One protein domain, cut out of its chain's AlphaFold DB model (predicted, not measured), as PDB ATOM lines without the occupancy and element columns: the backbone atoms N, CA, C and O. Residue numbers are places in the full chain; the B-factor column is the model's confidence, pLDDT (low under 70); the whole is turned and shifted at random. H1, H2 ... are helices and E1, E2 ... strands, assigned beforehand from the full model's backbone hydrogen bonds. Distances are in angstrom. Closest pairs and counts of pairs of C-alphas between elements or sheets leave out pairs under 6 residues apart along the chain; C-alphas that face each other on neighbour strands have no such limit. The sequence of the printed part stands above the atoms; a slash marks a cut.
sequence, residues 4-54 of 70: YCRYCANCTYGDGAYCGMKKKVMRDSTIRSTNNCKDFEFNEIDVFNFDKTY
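This is residues 4 to 54 of the 70 residues of an uncharacterized protein of Faecalibacillus intestinalis (UniProt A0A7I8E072). What shape is it? There is little regular structure: a small three-strand sheet, E1, E2 and E3, grazed by the short helix H1, and a long loop, residues 33 to 48, leading to E4, away from the sheet. What makes it up? The 51 printed residues, of mixed class with 19 in named elements, run E1, E2, E3, H1, E4; the sheet, in order E1, E2, E3, is a meander, each strand the antiparallel neighbour of the one before. The whole is compact, radius of gyration of the C-alphas 9.7 A, spanning 26 by 24 by 17 A.

How do strands pair? E1, residues 11 to 13, and E2, residues 17 to 19, form an antiparallel hairpin at 151 degrees; N 12 and O 18, 3.0 A apart, are within hydrogen-bond range. E2 and E3, residues 24 to 26, form another at 141 degrees; N 26 and O 17 are within range at 2.8 A. Where are the others? H1, residues 28 to 32, only grazes the sheet with residues 28 to 31; its closest C-alphas with E2, Ala 17 and Asp 28, are 6.3 A apart. Its O i to N i+4 pair is within hydrogen-bond range. E4, residues 49 to 53, pairs with no named strand and is apart from E1, E2, E3 and H1.

Where does E1 begin? C-alpha 11 is at (148.672, 144.869, 172.477). Where does E4 end? It is 8.6 A long and ends with C-alpha 53 at (142.726, 147.550, 185.750).

How large is it? The farthest C-alphas, Lys 38 and Asp 51, are 26.5 A apart. Is it continuous and confident? The printed part has no cut, H1 to E4 is a long link, and no printed residue is under 70 in pLDDT.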
ATOM      1  N   TYR A   4     151.177 153.104 178.285       97.25
ATOM      2  CA  TYR A   4     151.939 151.871 178.427       97.25
ATOM      3  C   TYR A   4     151.327 150.856 177.474       97.25
ATOM      4  O   TYR A   4     150.114 150.672 177.508       97.25
ATOM      5  N   CYS A   5     152.123 150.168 176.651       97.75
ATOM      6  CA  CYS A   5     151.547 149.208 175.701       97.75
ATOM      7  C   CYS A   5     150.762 148.091 176.403       97.75
ATOM      8  O   CYS A   5     149.817 147.585 175.820       97.75
ATOM      9  N   ARG A   6     151.081 147.763 177.663       97.31
ATOM     10  CA  ARG A   6     150.299 146.802 178.461       97.31
ATOM     11  C   ARG A   6     148.834 147.204 178.722       97.31
ATOM     12  O   ARG A   6     148.097 146.387 179.251       97.31
ATOM     13  N   TYR A   7     148.468 148.454 178.438       97.75
ATOM     14  CA  TYR A   7     147.117 149.022 178.542       97.75
ATOM     15  C   TYR A   7     146.672 149.576 177.178       97.75
ATOM     16  O   TYR A   7     146.003 150.605 177.097       97.75
ATOM     17  N   CYS A   8     147.146 148.961 176.090       98.00
ATOM     18  CA  CYS A   8     146.786 149.314 174.724       98.00
ATOM     19  C   CYS A   8     145.910 148.208 174.127       98.00
ATOM     20  O   CYS A   8     146.319 147.050 174.166       98.00
ATOM     21  N   ALA A   9     144.773 148.543 173.513       98.00
ATOM     22  CA  ALA A   9     143.904 147.591 172.809       98.00
ATOM     23  C   ALA A   9     144.634 146.868 171.661       98.00
ATOM     24  O   ALA A   9     144.342 145.720 171.341       98.00
ATOM     25  N   ASN A  10     145.664 147.510 171.104       98.12
ATOM     26  CA  ASN A  10     146.507 146.951 170.050       98.12
ATOM     27  C   ASN A  10     147.612 146.014 170.563       98.12
ATOM     28  O   ASN A  10     148.431 145.560 169.760       98.12
ATOM     29  N   CYS A  11     147.700 145.772 171.875       98.19
ATOM     30  CA  CYS A  11     148.672 144.869 172.477       98.19
ATOM     31  C   CYS A  11     147.981 143.595 172.961       98.19
ATOM     32  O   CYS A  11     147.083 143.649 173.793       98.19
ATOM     33  N   THR A  12     148.450 142.445 172.492       97.50
ATOM     34  CA  THR A  12     148.014 141.130 172.968       97.50
ATOM     35  C   THR A  12     149.172 140.404 173.638       97.50
ATOM     36  O   THR A  12     150.342 140.757 173.443       97.50
ATOM     37  N   TYR A  13     148.843 139.414 174.466       96.75
ATOM     38  CA  TYR A  13     149.824 138.625 175.195       96.75
ATOM     39  C   TYR A  13     149.446 137.141 175.149       96.75
ATOM     40  O   TYR A  13     148.361 136.764 175.583       96.75
ATOM     41  N   GLY A  14     150.338 136.326 174.584       91.38
ATOM     42  CA  GLY A  14     150.268 134.860 174.561       91.38
ATOM     43  C   GLY A  14     151.618 134.303 175.001       91.38
ATOM     44  O   GLY A  14     151.994 134.467 176.157       91.38
ATOM     45  N   ASP A  15     152.405 133.784 174.056       90.44
ATOM     46  CA  ASP A  15     153.810 133.387 174.289       90.44
ATOM     47  C   ASP A  15     154.772 134.587 174.420       90.44
ATOM     48  O   ASP A  15     155.948 134.446 174.755       90.44
ATOM     49  N   GLY A  16     154.271 135.791 174.146       94.81
ATOM     50  CA  GLY A  16     154.974 137.055 174.311       94.81
ATOM     51  C   GLY A  16     154.087 138.238 173.939       94.81
ATOM     52  O   GLY A  16     152.989 138.074 173.398       94.81
ATOM     53  N   ALA A  17     154.568 139.448 174.222       97.75
ATOM     54  CA  ALA A  17     153.849 140.667 173.880       97.75
ATOM     55  C   ALA A  17     153.894 140.935 172.369       97.75
ATOM     56  O   ALA A  17     154.972 140.984 171.771       97.75
ATOM     57  N   TYR A  18     152.744 141.202 171.757       98.38
ATOM     58  CA  TYR A  18     152.641 141.506 170.330       98.38
ATOM     59  C   TYR A  18     151.809 142.763 170.086       98.38
ATOM     60  O   TYR A  18     150.786 142.978 170.729       98.38
ATOM     61  N   CYS A  19     152.249 143.612 169.153       98.19
ATOM     62  CA  CYS A  19     151.489 144.781 168.715       98.19
ATOM     63  C   CYS A  19     150.825 144.504 167.365       98.19
ATOM     64  O   CYS A  19     151.528 144.409 166.358       98.19
ATOM     65  N   GLY A  20     149.490 144.461 167.331       98.00
ATOM     66  CA  GLY A  20     148.706 144.242 166.111       98.00
ATOM     67  C   GLY A  20     148.919 145.329 165.057       98.00
ATOM     68  O   GLY A  20     149.181 145.019 163.897       98.00
ATOM     69  N   MET A  21     148.930 146.599 165.476       98.12
ATOM     70  CA  MET A  21     149.119 147.741 164.568       98.12
ATOM     71  C   MET A  21     150.503 147.782 163.920       98.12
ATOM     72  O   MET A  21     150.634 148.113 162.746       98.12
ATOM     73  N   LYS A  22     151.553 147.425 164.671       96.62
ATOM     74  CA  LYS A  22     152.948 147.450 164.184       96.62
ATOM     75  C   LYS A  22     153.437 146.104 163.659       96.62
ATOM     76  O   LYS A  22     154.575 146.022 163.211       96.62
ATOM     77  N   LYS A  23     152.607 145.067 163.771       97.50
ATOM     78  CA  LYS A  23     152.897 143.681 163.405       97.50
ATOM     79  C   LYS A  23     154.249 143.179 163.925       97.50
ATOM     80  O   LYS A  23     155.064 142.660 163.167       97.50
ATOM     81  N   LYS A  24     154.520 143.385 165.218       96.69
ATOM     82  CA  LYS A  24     155.811 143.017 165.821       96.69
ATOM     83  C   LYS A  24     155.697 142.480 167.240       96.69
ATOM     84  O   LYS A  24     154.897 142.974 168.037       96.69
ATOM     85  N   VAL A  25     156.583 141.538 167.556       97.75
ATOM     86  CA  VAL A  25     156.835 141.068 168.922       97.75
ATOM     87  C   VAL A  25     157.612 142.141 169.688       97.75
ATOM     88  O   VAL A  25     158.480 142.828 169.144       97.75
ATOM     89  N   MET A  26     157.272 142.319 170.956       97.00
ATOM     90  CA  MET A  26     157.871 143.289 171.861       97.00
ATOM     91  C   MET A  26     158.397 142.579 173.102       97.00
ATOM     92  O   MET A  26     157.886 141.543 173.510       97.00
ATOM     93  N   ARG A  27     159.406 143.174 173.740       96.88
ATOM     94  CA  ARG A  27     159.870 142.708 175.049       96.88
ATOM     95  C   ARG A  27     158.880 143.141 176.127       96.88
ATOM     96  O   ARG A  27     158.366 144.261 176.085       96.88
ATOM     97  N   ASP A  28     158.722 142.326 177.157       97.50
ATOM     98  CA  ASP A  28     157.897 142.650 178.325       97.50
ATOM     99  C   ASP A  28     158.290 143.973 178.985       97.50
ATOM    100  O   ASP A  28     157.439 144.782 179.362       97.50
ATOM    101  N   SER A  29     159.596 144.226 179.081       97.25
ATOM    102  CA  SER A  29     160.137 145.477 179.615       97.25
ATOM    103  C   SER A  29     159.695 146.693 178.794       97.25
ATOM    104  O   SER A  29     159.424 147.754 179.360       97.25
ATOM    105  N   THR A  30     159.542 146.536 177.476       96.69
ATOM    106  CA  THR A  30     159.048 147.590 176.585       96.69
ATOM    107  C   THR A  30     157.589 147.908 176.881       96.69
ATOM    108  O   THR A  30     157.244 149.081 177.009       96.69
ATOM    109  N   ILE A  31     156.730 146.897 177.043       97.44
ATOM    110  CA  ILE A  31     155.293 147.141 177.227       97.44
ATOM    111  C   ILE A  31     154.916 147.620 178.635       97.44
ATOM    112  O   ILE A  31     153.869 148.249 178.806       97.44
ATOM    113  N   ARG A  32     155.785 147.382 179.628       96.50
ATOM    114  CA  ARG A  32     155.680 147.923 180.998       96.50
ATOM    115  C   ARG A  32     156.200 149.355 181.134       96.50
ATOM    116  O   ARG A  32     155.880 150.020 182.120       96.50
ATOM    117  N   SER A  33     156.996 149.822 180.178       96.31
ATOM    118  CA  SER A  33     157.577 151.165 180.178       96.31
ATOM    119  C   SER A  33     156.635 152.191 179.556       96.31
ATOM    120  O   SER A  33     155.800 151.867 178.708       96.31
ATOM    121  N   THR A  34     156.765 153.448 179.982       96.44
ATOM    122  CA  THR A  34     156.012 154.546 179.371       96.44
ATOM    123  C   THR A  34     156.456 154.786 177.938       96.44
ATOM    124  O   THR A  34     157.650 154.720 177.654       96.44
ATOM    125  N   ASN A  35     155.529 155.148 177.058       95.44
ATOM    126  CA  ASN A  35     155.846 155.560 175.693       95.44
ATOM    127  C   ASN A  35     154.908 156.679 175.206       95.44
ATOM    128  O   ASN A  35     154.067 157.154 175.965       95.44
ATOM    129  N   ASN A  36     155.102 157.101 173.953       96.62
ATOM    130  CA  ASN A  36     154.297 158.109 173.255       96.62
ATOM    131  C   ASN A  36     153.808 157.550 171.903       96.62
ATOM    132  O   ASN A  36     154.009 158.159 170.851       96.62
ATOM    133  N   CYS A  37     153.292 156.319 171.891       97.25
ATOM    134  CA  CYS A  37     152.860 155.664 170.661       97.25
ATOM    135  C   CYS A  37     151.654 156.398 170.050       97.25
ATOM    136  O   CYS A  37     150.647 156.607 170.719       97.25
ATOM    137  N   LYS A  38     151.744 156.764 168.765       97.19
ATOM    138  CA  LYS A  38     150.665 157.470 168.048       97.19
ATOM    139  C   LYS A  38     149.429 156.592 167.830       97.19
ATOM    140  O   LYS A  38     148.321 157.101 167.852       97.19
ATOM    141  N   ASP A  39     149.637 155.283 167.709       97.81
ATOM    142  CA  ASP A  39     148.583 154.272 167.529       97.81
ATOM    143  C   ASP A  39     148.089 153.698 168.872       97.81
ATOM    144  O   ASP A  39     147.599 152.570 168.947       97.81
ATOM    145  N   PHE A  40     148.344 154.409 169.976       97.81
ATOM    146  CA  PHE A  40     147.911 153.973 171.296       97.81
ATOM    147  C   PHE A  40     146.396 154.122 171.427       97.81
ATOM    148  O   PHE A  40     145.868 155.226 171.332       97.81
ATOM    149  N   GLU A  41     145.729 153.017 171.727       97.81
ATOM    150  CA  GLU A  41     144.302 152.977 172.020       97.81
ATOM    151  C   GLU A  41     144.127 152.430 173.429       97.81
ATOM    152  O   GLU A  41     144.560 151.317 173.714       97.81
ATOM    153  N   PHE A  42     143.571 153.228 174.336       97.31
ATOM    154  CA  PHE A  42     143.527 152.860 175.746       97.31
ATOM    155  C   PHE A  42     142.610 151.657 175.988       97.31
ATOM    156  O   PHE A  42     141.452 151.658 175.584       97.31
ATOM    157  N   ASN A  43     143.132 150.670 176.711       95.88
ATOM    158  CA  ASN A  43     142.373 149.578 177.302       95.88
ATOM    159  C   ASN A  43     142.689 149.537 178.801       95.88
ATOM    160  O   ASN A  43     143.857 149.489 179.190       95.88
ATOM    161  N   GLU A  44     141.658 149.565 179.643       95.75
ATOM    162  CA  GLU A  44     141.825 149.528 181.097       95.75
ATOM    163  C   GLU A  44     142.435 148.215 181.582       95.75
ATOM    164  O   GLU A  44     143.119 148.212 182.607       95.75
ATOM    165  N   ILE A  45     142.209 147.125 180.848       96.44
ATOM    166  CA  ILE A  45     142.628 145.777 181.218       96.44
ATOM    167  C   ILE A  45     144.123 145.594 180.960       96.44
ATOM    168  O   ILE A  45     144.655 145.922 179.899       96.44
ATOM    169  N   ASP A  46     144.809 145.038 181.951       96.69
ATOM    170  CA  ASP A  46     146.219 144.698 181.865       96.69
ATOM    171  C   ASP A  46     146.437 143.455 181.000       96.69
ATOM    172  O   ASP A  46     145.992 142.364 181.355       96.69
ATOM    173  N   VAL A  47     147.197 143.575 179.911       96.75
ATOM    174  CA  VAL A  47     147.463 142.422 179.025       96.75
ATOM    175  C   VAL A  47     148.186 141.268 179.733       96.75
ATOM    176  O   VAL A  47     148.156 140.146 179.247       96.75
ATOM    177  N   PHE A  48     148.846 141.527 180.870       96.00
ATOM    178  CA  PHE A  48     149.494 140.489 181.679       96.00
ATOM    179  C   PHE A  48     148.573 139.861 182.734       96.00
ATOM    180  O   PHE A  48     148.939 138.850 183.328       96.00
ATOM    181  N   ASN A  49     147.459 140.509 183.082       95.06
ATOM    182  CA  ASN A  49     146.576 140.070 184.158       95.06
ATOM    183  C   ASN A  49     145.180 140.675 183.968       95.06
ATOM    184  O   ASN A  49     144.947 141.830 184.323       95.06
ATOM    185  N   PHE A  50     144.246 139.874 183.467       93.94
ATOM    186  CA  PHE A  50     142.908 140.346 183.118       93.94
ATOM    187  C   PHE A  50     142.056 140.799 184.318       93.94
ATOM    188  O   PHE A  50     141.105 141.548 184.126       93.94
ATOM    189  N   ASP A  51     142.444 140.450 185.550       95.62
ATOM    190  CA  ASP A  51     141.788 140.913 186.782       95.62
ATOM    191  C   ASP A  51     142.302 142.288 187.250       95.62
ATOM    192  O   ASP A  51     141.808 142.858 188.228       95.62
ATOM    193  N   LYS A  52     143.334 142.837 186.595       93.94
ATOM    194  CA  LYS A  52     143.913 144.143 186.928       93.94
ATOM    195  C   LYS A  52     143.470 145.208 185.941       93.94
ATOM    196  O   LYS A  52     143.658 145.083 184.734       93.94
ATOM    197  N   THR A  53     143.010 146.325 186.496       95.38
ATOM    198  CA  THR A  53     142.726 147.550 185.750       95.38
ATOM    199  C   THR A  53     143.790 148.621 185.981       95.38
ATOM    200  O   THR A  53     144.478 148.649 187.012       95.38
ATOM    201  N   TYR A  54     143.948 149.518 185.008       93.94
ATOM    202  CA  TYR A  54     144.869 150.644 185.094       93.94
ATOM    203  C   TYR A  54     144.587 151.521 186.322       93.94
ATOM    204  O   TYR A  54     143.486 152.030 186.518       93.94
TER     205      TYR A  54